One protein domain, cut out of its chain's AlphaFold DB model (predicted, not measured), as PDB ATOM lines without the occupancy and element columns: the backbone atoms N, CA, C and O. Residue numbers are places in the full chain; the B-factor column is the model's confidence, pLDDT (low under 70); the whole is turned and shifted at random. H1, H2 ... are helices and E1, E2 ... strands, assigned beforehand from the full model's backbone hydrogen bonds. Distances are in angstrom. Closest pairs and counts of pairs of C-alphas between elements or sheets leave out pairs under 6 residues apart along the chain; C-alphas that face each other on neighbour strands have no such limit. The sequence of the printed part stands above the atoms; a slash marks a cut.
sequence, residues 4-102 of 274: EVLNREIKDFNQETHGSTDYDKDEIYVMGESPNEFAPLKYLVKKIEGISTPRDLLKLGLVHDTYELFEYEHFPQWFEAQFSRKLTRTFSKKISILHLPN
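AT A GLANCE: This is residues 4 to 102 of the 274 residues of an uncharacterized protein of Halobacteriovorax sp (UniProt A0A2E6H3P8). A small, twisted sheet of four short strands stands in the middle, with H1 packed on E2 and E1 and H2 on E1, both on one face, and H3 over the edge strand E3. H4 and H5 lie off the other side, H4 only grazing the sheet. The printed part has 99 residues with five named helices and four named strands, in the order H1 E1 E2 H2 H3 E3 H4 H5 E4; the mixed sheet runs E2 E1 E4 E3, and the class is mixed. The whole is compact, radius of gyration of the C-alphas 12.4 A, spanning 31 by 28 by 22 A.

HOW THE PARTS SIT: E1, residues 28 to 31, is parallel to E4, residues 96 to 99; N 31 and O 98 are 2.8 A apart, within hydrogen-bond range. E2, residues 38 to 40, forms an antiparallel hairpin with E1, N 30 to O 39 at 2.8 A. E3, residues 63 to 66, is antiparallel to E4, N 63 to O 99 at 2.8 A. H1, residues 4 to 13, and H2, residues 41 to 47, make two layers with the sheet, helices on one face; they touch, closest C-alphas Glu 9 and Leu 44 at 7.1 A, about perpendicular, only just, at 72 degrees. H3, residues 54 to 58, lies only just over E3, with 3 of its 5 C-alphas, at a height over the sheet of 8.1 A. E2, H2, H3 and E3 form a split strand-helix-strand unit, two strands of one sheet that are not neighbours, with helices between them along the chain and E1 and E4 between them in the sheet; its crossover is right-handed. H4, residues 75 to 83, only grazes the sheet, closest C-alphas to E2 being Trp 78 and Phe 38 at 7.7 A. H5, residues 89 to 92, is not on the sheet and is apart from H4. Every O i to N i+4 pair is within hydrogen-bond range in H1, H3 and H4, and 2 of 3 in H2; H5 is too short for one.

IN THESE COORDINATES: H1 begins at C-alpha 4, (195.634, 8.133, -244.781), and is 14.3 A long; H4 is 11.9 A. E4 ends at C-alpha 99, (189.993, -0.292, -235.383).

THE WHOLE: The C-alphas farthest apart, of Ser 20 and Asn 102, are 33.7 A apart. The printed part has no cut. The link H1 to E1, residues 14 to 27, is long. No printed residue is under 70 in pLDDT.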
ATOM      1  N   GLU A   4     196.338   6.978-244.212       90.56
ATOM      2  CA  GLU A   4     195.634   8.133-244.781       90.56
ATOM      3  C   GLU A   4     194.671   7.722-245.902       90.56
ATOM      4  O   GLU A   4     193.559   8.237-245.984       90.56
ATOM      5  N   VAL A   5     195.070   6.762-246.749       93.31
ATOM      6  CA  VAL A   5     194.207   6.247-247.823       93.31
ATOM      7  C   VAL A   5     193.046   5.464-247.225       93.31
ATOM      8  O   VAL A   5     191.909   5.682-247.623       93.31
ATOM      9  N   LEU A   6     193.314   4.604-246.236       94.25
ATOM     10  CA  LEU A   6     192.267   3.859-245.535       94.25
ATOM     11  C   LEU A   6     191.222   4.803-244.927       94.25
ATOM     12  O   LEU A   6     190.031   4.645-245.184       94.25
ATOM     13  N   ASN A   7     191.669   5.810-244.180       94.69
ATOM     14  CA  ASN A   7     190.785   6.761-243.510       94.69
ATOM     15  C   ASN A   7     190.002   7.619-244.507       94.69
ATOM     16  O   ASN A   7     188.830   7.907-244.271       94.69
ATOM     17  N   ARG A   8     190.614   7.998-245.636       95.69
ATOM     18  CA  ARG A   8     189.918   8.719-246.706       95.69
ATOM     19  C   ARG A   8     188.793   7.882-247.309       95.69
ATOM     20  O   ARG A   8     187.671   8.363-247.357       95.69
ATOM     21  N   GLU A   9     189.055   6.634-247.699       96.19
ATOM     22  CA  GLU A   9     188.009   5.782-248.289       96.19
ATOM     23  C   GLU A   9     186.891   5.462-247.282       96.19
ATOM     24  O   GLU A   9     185.727   5.350-247.664       96.19
ATOM     25  N   ILE A  10     187.213   5.346-245.986       96.94
ATOM     26  CA  ILE A  10     186.188   5.231-244.939       96.94
ATOM     27  C   ILE A  10     185.341   6.507-244.900       96.94
ATOM     28  O   ILE A  10     184.117   6.413-244.957       96.94
ATOM     29  N   LYS A  11     185.948   7.697-244.867       96.50
ATOM     30  CA  LYS A  11     185.205   8.968-244.898       96.50
ATOM     31  C   LYS A  11     184.330   9.088-246.143       96.50
ATOM     32  O   LYS A  11     183.168   9.458-246.017       96.50
ATOM     33  N   ASP A  12     184.843   8.712-247.308       96.12
ATOM     34  CA  ASP A  12     184.096   8.735-248.567       96.12
ATOM     35  C   ASP A  12     182.891   7.783-248.536       96.12
ATOM     36  O   ASP A  12     181.808   8.148-248.992       96.12
ATOM     37  N   PHE A  13     183.016   6.599-247.923       96.81
ATOM     38  CA  PHE A  13     181.871   5.707-247.709       96.81
ATOM     39  C   PHE A  13     180.761   6.373-246.883       96.81
ATOM     40  O   PHE A  13     179.583   6.171-247.167       96.81
ATOM     41  N   ASN A  14     181.130   7.184-245.888       96.75
ATOM     42  CA  ASN A  14     180.212   7.819-244.938       96.75
ATOM     43  C   ASN A  14     179.543   9.105-245.460       96.75
ATOM     44  O   ASN A  14     178.696   9.663-244.768       96.75
ATOM     45  N   GLN A  15     179.895   9.589-246.656       95.19
ATOM     46  CA  GLN A  15     179.285  10.796-247.240       95.19
ATOM     47  C   GLN A  15     177.855  10.563-247.747       95.19
ATOM     48  O   GLN A  15     177.070  11.504-247.852       95.19
ATOM     49  N   GLU A  16     177.510   9.312-248.052       92.81
ATOM     50  CA  GLU A  16     176.218   8.922-248.610       92.81
ATOM     51  C   GLU A  16     175.684   7.669-247.911       92.81
ATOM     52  O   GLU A  16     176.437   6.912-247.295       92.81
ATOM     53  N   THR A  17     174.378   7.427-248.024       93.81
ATOM     54  CA  THR A  17     173.740   6.209-247.509       93.81
ATOM     55  C   THR A  17     173.766   5.093-248.558       93.81
ATOM     56  O   THR A  17     173.678   5.328-249.759       93.81
ATOM     57  N   HIS A  18     173.857   3.839-248.108       94.50
ATOM     58  CA  HIS A  18     174.065   2.655-248.958       94.50
ATOM     59  C   HIS A  18     172.947   1.617-248.800       94.50
ATOM     60  O   HIS A  18     173.185   0.413-248.913       94.50
ATOM     61  N   GLY A  19     171.710   2.062-248.552       89.12
ATOM     62  CA  GLY A  19     170.561   1.181-248.282       89.12
ATOM     63  C   GLY A  19     170.125   0.272-249.444       89.12
ATOM     64  O   GLY A  19     169.389  -0.691-249.229       89.12
ATOM     65  N   SER A  20     170.586   0.548-250.668       89.31
ATOM     66  CA  SER A  20     170.350  -0.270-251.870       89.31
ATOM     67  C   SER A  20     171.466  -1.284-252.160       89.31
ATOM     68  O   SER A  20     171.379  -2.029-253.135       89.31
ATOM     69  N   THR A  21     172.518  -1.314-251.340       92.12
ATOM     70  CA  THR A  21     173.675  -2.201-251.519       92.12
ATOM     71  C   THR A  21     173.591  -3.431-250.612       92.12
ATOM     72  O   THR A  21     172.811  -3.464-249.668       92.12
ATOM     73  N   ASP A  22     174.444  -4.424-250.874       93.00
ATOM     74  CA  ASP A  22     174.611  -5.615-250.025       93.00
ATOM     75  C   ASP A  22     175.715  -5.451-248.960       93.00
ATOM     76  O   ASP A  22     176.172  -6.430-248.360       93.00
ATOM     77  N   TYR A  23     176.201  -4.225-248.747       95.00
ATOM     78  CA  TYR A  23     177.257  -3.943-247.776       95.00
ATOM     79  C   TYR A  23     176.802  -4.122-246.322       95.00
ATOM     80  O   TYR A  23     177.632  -4.410-245.466       95.00
ATOM     81  N   ASP A  24     175.496  -4.061-246.065       92.75
ATOM     82  CA  ASP A  24     174.879  -4.356-244.769       92.75
ATOM     83  C   ASP A  24     175.012  -5.833-244.358       92.75
ATOM     84  O   ASP A  24     174.818  -6.178-243.195       92.75
ATOM     85  N   LYS A  25     175.339  -6.720-245.307       94.75
ATOM     86  CA  LYS A  25     175.548  -8.159-245.081       94.75
ATOM     87  C   LYS A  25     177.006  -8.507-244.778       94.75
ATOM     88  O   LYS A  25     177.349  -9.691-244.766       94.75
ATOM     89  N   ASP A  26     177.892  -7.523-244.642       96.06
ATOM     90  CA  ASP A  26     179.290  -7.798-244.323       96.06
ATOM     91  C   ASP A  26     179.461  -8.186-242.851       96.06
ATOM     92  O   ASP A  26     178.761  -7.681-241.979       96.06
ATOM     93  N   GLU A  27     180.384  -9.099-242.568       96.56
ATOM     94  CA  GLU A  27     180.648  -9.553-241.193       96.56
ATOM     95  C   GLU A  27     181.812  -8.782-240.555       96.56
ATOM     96  O   GLU A  27     182.028  -8.873-239.350       96.56
ATOM     97  N   ILE A  28     182.560  -8.004-241.344       97.69
ATOM     98  CA  ILE A  28     183.715  -7.240-240.875       97.69
ATOM     99  C   ILE A  28     183.572  -5.787-241.312       97.69
ATOM    100  O   ILE A  28     183.463  -5.497-242.503       97.69
ATOM    101  N   TYR A  29     183.632  -4.884-240.340       97.81
ATOM    102  CA  TYR A  29     183.636  -3.440-240.554       97.81
ATOM    103  C   TYR A  29     184.935  -2.849-240.017       97.81
ATOM    104  O   TYR A  29     185.528  -3.377-239.078       97.81
ATOM    105  N   VAL A  30     185.389  -1.761-240.623       97.56
ATOM    106  CA  VAL A  30     186.601  -1.040-240.235       97.56
ATOM    107  C   VAL A  30     186.197   0.346-239.762       97.56
ATOM    108  O   VAL A  30     185.505   1.055-240.490       97.56
ATOM    109  N   MET A  31     186.598   0.708-238.547       97.19
ATOM    110  CA  MET A  31     186.381   2.028-237.961       97.19
ATOM    111  C   MET A  31     187.418   3.020-238.497       97.19
ATOM    112  O   MET A  31     188.597   2.680-238.625       97.19
ATOM    113  N   GLY A  32     186.966   4.230-238.818       94.88
ATOM    114  CA  GLY A  32     187.808   5.351-239.225       94.88
ATOM    115  C   GLY A  32     188.441   6.078-238.036       94.88
ATOM    116  O   GLY A  32     188.549   5.549-236.932       94.88
ATOM    117  N   GLU A  33     188.856   7.324-238.266       91.75
ATOM    118  CA  GLU A  33     189.443   8.182-237.221       91.75
ATOM    119  C   GLU A  33     188.401   8.645-236.200       91.75
ATOM    120  O   GLU A  33     188.716   8.848-235.028       91.75
ATOM    121  N   SER A  34     187.162   8.827-236.656       91.19
ATOM    122  CA  SER A  34     186.028   9.173-235.812       91.19
ATOM    123  C   SER A  34     185.301   7.901-235.366       91.19
ATOM    124  O   SER A  34     185.083   7.008-236.187       91.19
ATOM    125  N   PRO A  35     184.830   7.823-234.108       90.12
ATOM    126  CA  PRO A  35     184.087   6.661-233.619       90.12
ATOM    127  C   PRO A  35     182.708   6.488-234.285       90.12
ATOM    128  O   PRO A  35     182.044   5.486-234.046       90.12
ATOM    129  N   ASN A  36     182.279   7.446-235.114       93.31
ATOM    130  CA  ASN A  36     181.035   7.406-235.889       93.31
ATOM    131  C   ASN A  36     181.240   7.017-237.362       93.31
ATOM    132  O   ASN A  36     180.272   6.981-238.115       93.31
ATOM    133  N   GLU A  37     182.478   6.789-237.798       95.88
ATOM    134  CA  GLU A  37     182.803   6.496-239.192       95.88
ATOM    135  C   GLU A  37     183.210   5.034-239.325       95.88
ATOM    136  O   GLU A  37     184.178   4.590-238.706       95.88
ATOM    137  N   PHE A  38     182.500   4.285-240.166       97.69
ATOM    138  CA  PHE A  38     182.850   2.895-240.451       97.69
ATOM    139  C   PHE A  38     182.719   2.593-241.939       97.69
ATOM    140  O   PHE A  38     181.999   3.276-242.664       97.69
ATOM    141  N   ALA A  39     183.394   1.550-242.409       97.88
ATOM    142  CA  ALA A  39     183.171   1.003-243.741       97.88
ATOM    143  C   ALA A  39     183.223  -0.533-243.720       97.88
ATOM    144  O   ALA A  39     184.010  -1.112-242.970       97.88
ATOM    145  N   PRO A  40     182.423  -1.222-244.548       97.69
ATOM    146  CA  PRO A  40     182.499  -2.669-244.692       97.69
ATOM    147  C   PRO A  40     183.814  -3.075-245.362       97.69
ATOM    148  O   PRO A  40     184.266  -2.435-246.317       97.69
ATOM    149  N   LEU A  41     184.414  -4.181-244.926       96.88
ATOM    150  CA  LEU A  41     185.662  -4.676-245.509       96.88
ATOM    151  C   LEU A  41     185.518  -4.959-247.013       96.88
ATOM    152  O   LEU A  41     186.416  -4.635-247.789       96.88
ATOM    153  N   LYS A  42     184.373  -5.495-247.454       96.00
ATOM    154  CA  LYS A  42     184.070  -5.734-248.876       96.00
ATOM    155  C   LYS A  42     184.094  -4.464-249.722       96.00
ATOM    156  O   LYS A  42     184.359  -4.553-250.920       96.00
ATOM    157  N   TYR A  43     183.776  -3.308-249.141       96.44
ATOM    158  CA  TYR A  43     183.908  -2.023-249.824       96.44
ATOM    159  C   TYR A  43     185.388  -1.649-249.956       96.44
ATOM    160  O   TYR A  43     185.861  -1.383-251.060       96.44
ATOM    161  N   LEU A  44     186.140  -1.726-248.856       95.94
ATOM    162  CA  LEU A  44     187.550  -1.331-248.806       95.94
ATOM    163  C   LEU A  44     188.444  -2.187-249.711       95.94
ATOM    164  O   LEU A  44     189.294  -1.643-250.408       95.94
ATOM    165  N   VAL A  45     188.201  -3.500-249.785       95.25
ATOM    166  CA  VAL A  45     188.912  -4.421-250.697       95.25
ATOM    167  C   VAL A  45     188.769  -4.005-252.167       95.25
ATOM    168  O   VAL A  45     189.681  -4.214-252.961       95.25
ATOM    169  N   LYS A  46     187.640  -3.397-252.556       94.69
ATOM    170  CA  LYS A  46     187.423  -2.919-253.935       94.69
ATOM    171  C   LYS A  46     188.097  -1.577-254.218       94.69
ATOM    172  O   LYS A  46     188.292  -1.244-255.382       94.69
ATOM    173  N   LYS A  47     188.363  -0.784-253.179       94.38
ATOM    174  CA  LYS A  47     188.845   0.600-253.292       94.38
ATOM    175  C   LYS A  47     190.341   0.738-253.059       94.38
ATOM    176  O   LYS A  47     190.959   1.638-253.619       94.38
ATOM    177  N   ILE A  48     190.923  -0.149-252.258       92.75
ATOM    178  CA  ILE A  48     192.305  -0.041-251.806       92.75
ATOM    179  C   ILE A  48     193.088  -1.254-252.296       92.75
ATOM    180  O   ILE A  48     192.889  -2.380-251.834       92.75
ATOM    181  N   GLU A  49     194.031  -1.013-253.203       90.31
ATOM    182  CA  GLU A  49     194.979  -2.037-253.627       90.31
ATOM    183  C   GLU A  49     195.817  -2.535-252.438       90.31
ATOM    184  O   GLU A  49     196.336  -1.756-251.635       90.31
ATOM    185  N   GLY A  50     195.964  -3.857-252.331       86.62
ATOM    186  CA  GLY A  50     196.738  -4.501-251.268       86.62
ATOM    187  C   GLY A  50     195.946  -4.866-250.009       86.62
ATOM    188  O   GLY A  50     196.511  -5.516-249.130       86.62
ATOM    189  N   ILE A  51     194.651  -4.532-249.926       91.06
ATOM    190  CA  ILE A  51     193.744  -5.093-248.915       91.06
ATOM    191  C   ILE A  51     192.967  -6.235-249.554       91.06
ATOM    192  O   ILE A  51     192.152  -6.032-250.448       91.06
ATOM    193  N   SER A  52     193.199  -7.457-249.087       90.62
ATOM    194  CA  SER A  52     192.401  -8.621-249.502       90.62
ATOM    195  C   SER A  52     191.839  -9.379-248.310       90.62
ATOM    196  O   SER A  52     190.795 -10.019-248.415       90.62
ATOM    197  N   THR A  53     192.514  -9.298-247.165       93.00
ATOM    198  CA  THR A  53     192.121  -9.999-245.946       93.00
ATOM    199  C   THR A  53     192.164  -9.065-244.736       93.00
ATOM    200  O   THR A  53     192.929  -8.097-244.736       93.00
ATOM    201  N   PRO A  54     191.434  -9.378-243.646       93.38
ATOM    202  CA  PRO A  54     191.566  -8.656-242.375       93.38
ATOM    203  C   PRO A  54     193.018  -8.569-241.889       93.38
ATOM    204  O   PRO A  54     193.434  -7.578-241.298       93.38
ATOM    205  N   ARG A  55     193.830  -9.592-242.191       94.50
ATOM    206  CA  ARG A  55     195.236  -9.661-241.786       94.50
ATOM    207  C   ARG A  55     196.089  -8.549-242.391       94.50
ATOM    208  O   ARG A  55     197.085  -8.170-241.782       94.50
ATOM    209  N   ASP A  56     195.723  -8.025-243.555       94.00
ATOM    210  CA  ASP A  56     196.459  -6.925-244.181       94.00
ATOM    211  C   ASP A  56     196.238  -5.610-243.425       94.00
ATOM    212  O   ASP A  56     197.179  -4.837-243.260       94.00
ATOM    213  N   LEU A  57     195.044  -5.421-242.857       94.44
ATOM    214  CA  LEU A  57     194.732  -4.316-241.951       94.44
ATOM    215  C   LEU A  57     195.415  -4.481-240.588       94.44
ATOM    216  O   LEU A  57     195.948  -3.517-240.048       94.44
ATOM    217  N   LEU A  58     195.505  -5.706-240.062       94.75
ATOM    218  CA  LEU A  58     196.254  -5.970-238.825       94.75
ATOM    219  C   LEU A  58     197.743  -5.612-238.948       94.75
ATOM    220  O   LEU A  58     198.343  -5.115-237.999       94.75
ATOM    221  N   LYS A  59     198.354  -5.806-240.127       92.88
ATOM    222  CA  LYS A  59     199.747  -5.382-240.384       92.88
ATOM    223  C   LYS A  59     199.928  -3.860-240.322       92.88
ATOM    224  O   LYS A  59     201.060  -3.410-240.165       92.88
ATOM    225  N   LEU A  60     198.850  -3.082-240.442       91.38
ATOM    226  CA  LEU A  60     198.864  -1.629-240.253       91.38
ATOM    227  C   LEU A  60     198.713  -1.204-238.786       91.38
ATOM    228  O   LEU A  60     198.729  -0.009-238.505       91.38
ATOM    229  N   GLY A  61     198.568  -2.153-237.859       92.81
ATOM    230  CA  GLY A  61     198.403  -1.875-236.433       92.81
ATOM    231  C   GLY A  61     196.952  -1.794-235.965       92.81
ATOM    232  O   GLY A  61     196.726  -1.458-234.804       92.81
ATOM    233  N   LEU A  62     195.976  -2.114-236.824       96.06
ATOM    234  CA  LEU A  62     194.596  -2.287-236.376       96.06
ATOM    235  C   LEU A  62     194.481  -3.532-235.485       96.06
ATOM    236  O   LEU A  62     195.237  -4.493-235.633       96.06
ATOM    237  N   VAL A  63     193.502  -3.521-234.588       96.00
ATOM    238  CA  VAL A  63     193.089  -4.667-233.771       96.00
ATOM    239  C   VAL A  63     191.735  -5.181-234.245       96.00
ATOM    240  O   VAL A  63     190.984  -4.447-234.881       96.00
ATOM    241  N   HIS A  64     191.440  -6.454-233.977       96.06
ATOM    242  CA  HIS A  64     190.231  -7.139-234.441       96.06
ATOM    243  C   HIS A  64     189.408  -7.598-233.247       96.06
ATOM    244  O   HIS A  64     189.772  -8.558-232.569       96.06
ATOM    245  N   ASP A  65     188.269  -6.947-233.057       95.31
ATOM    246  CA  ASP A  65     187.362  -7.212-231.955       95.31
ATOM    247  C   ASP A  65     186.069  -7.864-232.437       95.31
ATOM    248  O   ASP A  65     185.520  -7.534-233.489       95.31
ATOM    249  N   THR A  66     185.542  -8.786-231.636       94.25
ATOM    250  CA  THR A  66     184.178  -9.291-231.815       94.25
ATOM    251  C   THR A  66     183.192  -8.282-231.242       94.25
ATOM    252  O   THR A  66     183.275  -7.946-230.062       94.25
ATOM    253  N   TYR A  67     182.220  -7.852-232.046       93.31
ATOM    254  CA  TYR A  67     181.277  -6.800-231.667       93.31
ATOM    255  C   TYR A  67     180.478  -7.120-230.392       93.31
ATOM    256  O   TYR A  67     180.247  -6.240-229.578       93.31
ATOM    257  N   GLU A  68     180.091  -8.381-230.161       90.88
ATOM    258  CA  GLU A  68     179.306  -8.769-228.972       90.88
ATOM    259  C   GLU A  68     180.084  -8.643-227.644       90.88
ATOM    260  O   GLU A  68     179.469  -8.608-226.579       90.88
ATOM    261  N   LEU A  69     181.421  -8.591-227.682       89.94
ATOM    262  CA  LEU A  69     182.254  -8.566-226.473       89.94
ATOM    263  C   LEU A  69     182.581  -7.156-225.974       89.94
ATOM    264  O   LEU A  69     183.002  -7.014-224.826       89.94
ATOM    265  N   PHE A  70     182.400  -6.138-226.813       89.69
ATOM    266  CA  PHE A  70     182.805  -4.767-226.526       89.69
ATOM    267  C   PHE A  70     181.658  -3.791-226.785       89.69
ATOM    268  O   PHE A  70     180.791  -4.022-227.625       89.69
ATOM    269  N   GLU A  71     181.658  -2.678-226.059       80.44
ATOM    270  CA  GLU A  71     180.650  -1.633-226.210       80.44
ATOM    271  C   GLU A  71     181.084  -0.649-227.302       80.44
ATOM    272  O   GLU A  71     181.888   0.249-227.071       80.44
ATOM    273  N   TYR A  72     180.547  -0.825-228.508       89.75
ATOM    274  CA  TYR A  72     180.695   0.123-229.613       89.75
ATOM    275  C   TYR A  72     179.462   1.024-229.678       89.75
ATOM    276  O   TYR A  72     178.557   0.784-230.476       89.75
ATOM    277  N   GLU A  73     179.420   2.040-228.810       90.44
ATOM    278  CA  GLU A  73     178.228   2.870-228.573       90.44
ATOM    279  C   GLU A  73     177.621   3.449-229.853       90.44
ATOM    280  O   GLU A  73     176.400   3.506-229.942       90.44
ATOM    281  N   HIS A  74     178.462   3.823-230.821       94.56
ATOM    282  CA  HIS A  74     178.097   4.526-232.053       94.56
ATOM    283  C   HIS A  74     177.795   3.622-233.259       94.56
ATOM    284  O   HIS A  74     177.191   4.058-234.242       94.56
ATOM    285  N   PHE A  75     178.223   2.358-233.214       95.69
ATOM    286  CA  PHE A  75     178.115   1.460-234.363       95.69
ATOM    287  C   PHE A  75     176.660   1.110-234.721       95.69
ATOM    288  O   PHE A  75     176.331   1.145-235.907       95.69
ATOM    289  N   PRO A  76     175.748   0.816-233.767       95.12
ATOM    290  CA  PRO A  76     174.336   0.601-234.083       95.12
ATOM    291  C   PRO A  76     173.689   1.782-234.795       95.12
ATOM    292  O   PRO A  76     173.024   1.581-235.807       95.12
ATOM    293  N   GLN A  77     173.878   3.006-234.289       95.50
ATOM    294  CA  GLN A  77     173.250   4.191-234.877       95.50
ATOM    295  C   GLN A  77     173.834   4.459-236.261       95.50
ATOM    296  O   GLN A  77     173.080   4.756-237.187       95.50
ATOM    297  N   TRP A  78     175.150   4.288-236.415       96.75
ATOM    298  CA  TRP A  78     175.803   4.356-237.714       96.75
ATOM    299  C   TRP A  78     175.216   3.337-238.696       96.75
ATOM    300  O   TRP A  78     174.784   3.715-239.780       96.75
ATOM    301  N   PHE A  79     175.132   2.059-238.315       96.81
ATOM    302  CA  PHE A  79     174.636   0.988-239.180       96.81
ATOM    303  C   PHE A  79     173.204   1.267-239.656       96.81
ATOM    304  O   PHE A  79     172.890   1.125-240.841       96.81
ATOM    305  N   GLU A  80     172.335   1.700-238.739       96.12
ATOM    306  CA  GLU A  80     170.948   2.032-239.060       96.12
ATOM    307  C   GLU A  80     170.840   3.223-240.011       96.12
ATOM    308  O   GLU A  80     170.086   3.147-240.982       96.12
ATOM    309  N   ALA A  81     171.611   4.287-239.778       95.69
ATOM    310  CA  ALA A  81     171.642   5.453-240.656       95.69
ATOM    311  C   ALA A  81     172.199   5.102-242.044       95.69
ATOM    312  O   ALA A  81     171.617   5.471-243.065       95.69
ATOM    313  N   GLN A  82     173.285   4.329-242.082       96.88
ATOM    314  CA  GLN A  82     174.017   4.021-243.302       96.88
ATOM    315  C   GLN A  82     173.234   3.104-244.237       96.88
ATOM    316  O   GLN A  82     173.236   3.304-245.451       96.88
ATOM    317  N   PHE A  83     172.534   2.112-243.687       96.75
ATOM    318  CA  PHE A  83     171.840   1.098-244.481       96.75
ATOM    319  C   PHE A  83     170.316   1.218-244.437       96.75
ATOM    320  O   PHE A  83     169.632   0.456-245.117       96.75
ATOM    321  N   SER A  84     169.766   2.160-243.657       94.44
ATOM    322  CA  SER A  84     168.321   2.275-243.397       94.44
ATOM    323  C   SER A  84     167.714   0.962-242.873       94.44
ATOM    324  O   SER A  84     166.586   0.593-243.206       94.44
ATOM    325  N   ARG A  85     168.489   0.214-242.075       93.75
ATOM    326  CA  ARG A  85     168.165  -1.139-241.598       93.75
ATOM    327  C   ARG A  85     168.571  -1.322-240.149       93.75
ATOM    328  O   ARG A  85     169.693  -1.009-239.782       93.75
ATOM    329  N   LYS A  86     167.689  -1.928-239.353       94.25
ATOM    330  CA  LYS A  86     167.975  -2.243-237.949       94.25
ATOM    331  C   LYS A  86     169.050  -3.311-237.807       94.25
ATOM    332  O   LYS A  86     168.974  -4.363-238.450       94.25
ATOM    333  N   LEU A  87     169.985  -3.090-236.885       93.56
ATOM    334  CA  LEU A  87     170.989  -4.086-236.533       93.56
ATOM    335  C   LEU A  87     170.348  -5.207-235.700       93.56
ATOM    336  O   LEU A  87     170.041  -5.049-234.518       93.56
ATOM    337  N   THR A  88     170.117  -6.368-236.314       92.88
ATOM    338  CA  THR A  88     169.501  -7.498-235.602       92.88
ATOM    339  C   THR A  88     170.487  -8.175-234.651       92.88
ATOM    340  O   THR A  88     171.662  -8.353-234.975       92.88
ATOM    341  N   ARG A  89     169.989  -8.672-233.511       90.94
ATOM    342  CA  ARG A  89     170.799  -9.429-232.538       90.94
ATOM    343  C   ARG A  89     171.442 -10.687-233.132       90.94
ATOM    344  O   ARG A  89     172.500 -11.108-232.685       90.94
ATOM    345  N   THR A  90     170.799 -11.337-234.101       92.69
ATOM    346  CA  THR A  90     171.369 -12.529-234.752       92.69
ATOM    347  C   THR A  90     172.569 -12.162-235.615       92.69
ATOM    348  O   THR A  90     173.548 -12.904-235.646       92.69
ATOM    349  N   PHE A  91     172.500 -11.020-236.300       92.25
ATOM    350  CA  PHE A  91     173.580 -10.550-237.151       92.25
ATOM    351  C   PHE A  91     174.728  -9.950-236.342       92.25
ATOM    352  O   PHE A  91     175.878 -10.291-236.594       92.25
ATOM    353  N   SER A  92     174.428  -9.169-235.302       92.19
ATOM    354  CA  SER A  92     175.436  -8.525-234.453       92.19
ATOM    355  C   SER A  92     176.450  -9.507-233.852       92.19
ATOM    356  O   SER A  92     177.614  -9.169-233.688       92.19
ATOM    357  N   LYS A  93     176.039 -10.752-233.582       92.62
ATOM    358  CA  LYS A  93     176.916 -11.829-233.087       92.62
ATOM    359  C   LYS A  93     177.999 -12.272-234.066       92.62
ATOM    360  O   LYS A  93     178.972 -12.891-233.656       92.62
ATOM    361  N   LYS A  94     177.795 -12.025-235.359       94.94
ATOM    362  CA  LYS A  94     178.746 -12.366-236.421       94.94
ATOM    363  C   LYS A  94     179.670 -11.203-236.759       94.94
ATOM    364  O   LYS A  94     180.665 -11.405-237.442       94.94
ATOM    365  N   ILE A  95     179.331 -10.001-236.296       96.69
ATOM    366  CA  ILE A  95     180.073  -8.800-236.635       96.69
ATOM    367  C   ILE A  95     181.393  -8.767-235.876       96.69
ATOM    368  O   ILE A  95     181.470  -9.009-234.669       96.69
ATOM    369  N   SER A  96     182.430  -8.406-236.612       97.06
ATOM    370  CA  SER A  96     183.699  -7.966-236.073       97.06
ATOM    371  C   SER A  96     184.010  -6.540-236.503       97.06
ATOM    372  O   SER A  96     183.663  -6.129-237.612       97.06
ATOM    373  N   ILE A  97     184.713  -5.813-235.640       97.38
ATOM    374  CA  ILE A  97     185.174  -4.456-235.909       97.38
ATOM    375  C   ILE A  97     186.701  -4.435-235.878       97.38
ATOM    376  O   ILE A  97     187.330  -4.951-234.953       97.38
ATOM    377  N   LEU A  98     187.287  -3.860-236.923       97.19
ATOM    378  CA  LEU A  98     188.702  -3.529-237.005       97.19
ATOM    379  C   LEU A  98     188.874  -2.046-236.687       97.19
ATOM    380  O   LEU A  98     188.247  -1.213-237.335       97.19
ATOM    381  N   HIS A  99     189.727  -1.695-235.731       95.75
ATOM    382  CA  HIS A  99     189.993  -0.292-235.383       95.75
ATOM    383  C   HIS A  99     191.451  -0.076-235.006       95.75
ATOM    384  O   HIS A  99     192.173  -1.032-234.719       95.75
ATOM    385  N   LEU A 100     191.900   1.178-235.042       94.62
ATOM    386  CA  LEU A 100     193.238   1.546-234.600       94.62
ATOM    387  C   LEU A 100     193.197   1.936-233.111       94.62
ATOM    388  O   LEU A 100     192.490   2.880-232.756       94.62
ATOM    389  N   PRO A 101     193.966   1.267-232.234       93.62
ATOM    390  CA  PRO A 101     193.985   1.612-230.822       93.62
ATOM    391  C   PRO A 101     194.638   2.981-230.594       93.62
ATOM    392  O   PRO A 101     195.664   3.315-231.196       93.62
ATOM    393  N   ASN A 102     194.101   3.752-229.645       92.75
ATOM    394  CA  ASN A 102     194.739   4.980-229.175       92.75
ATOM    395  C   ASN A 102     195.924   4.649-228.252       92.75
ATOM    396  O   ASN A 102     195.823   4.691-227.027       92.75
TER     397      ASN A 102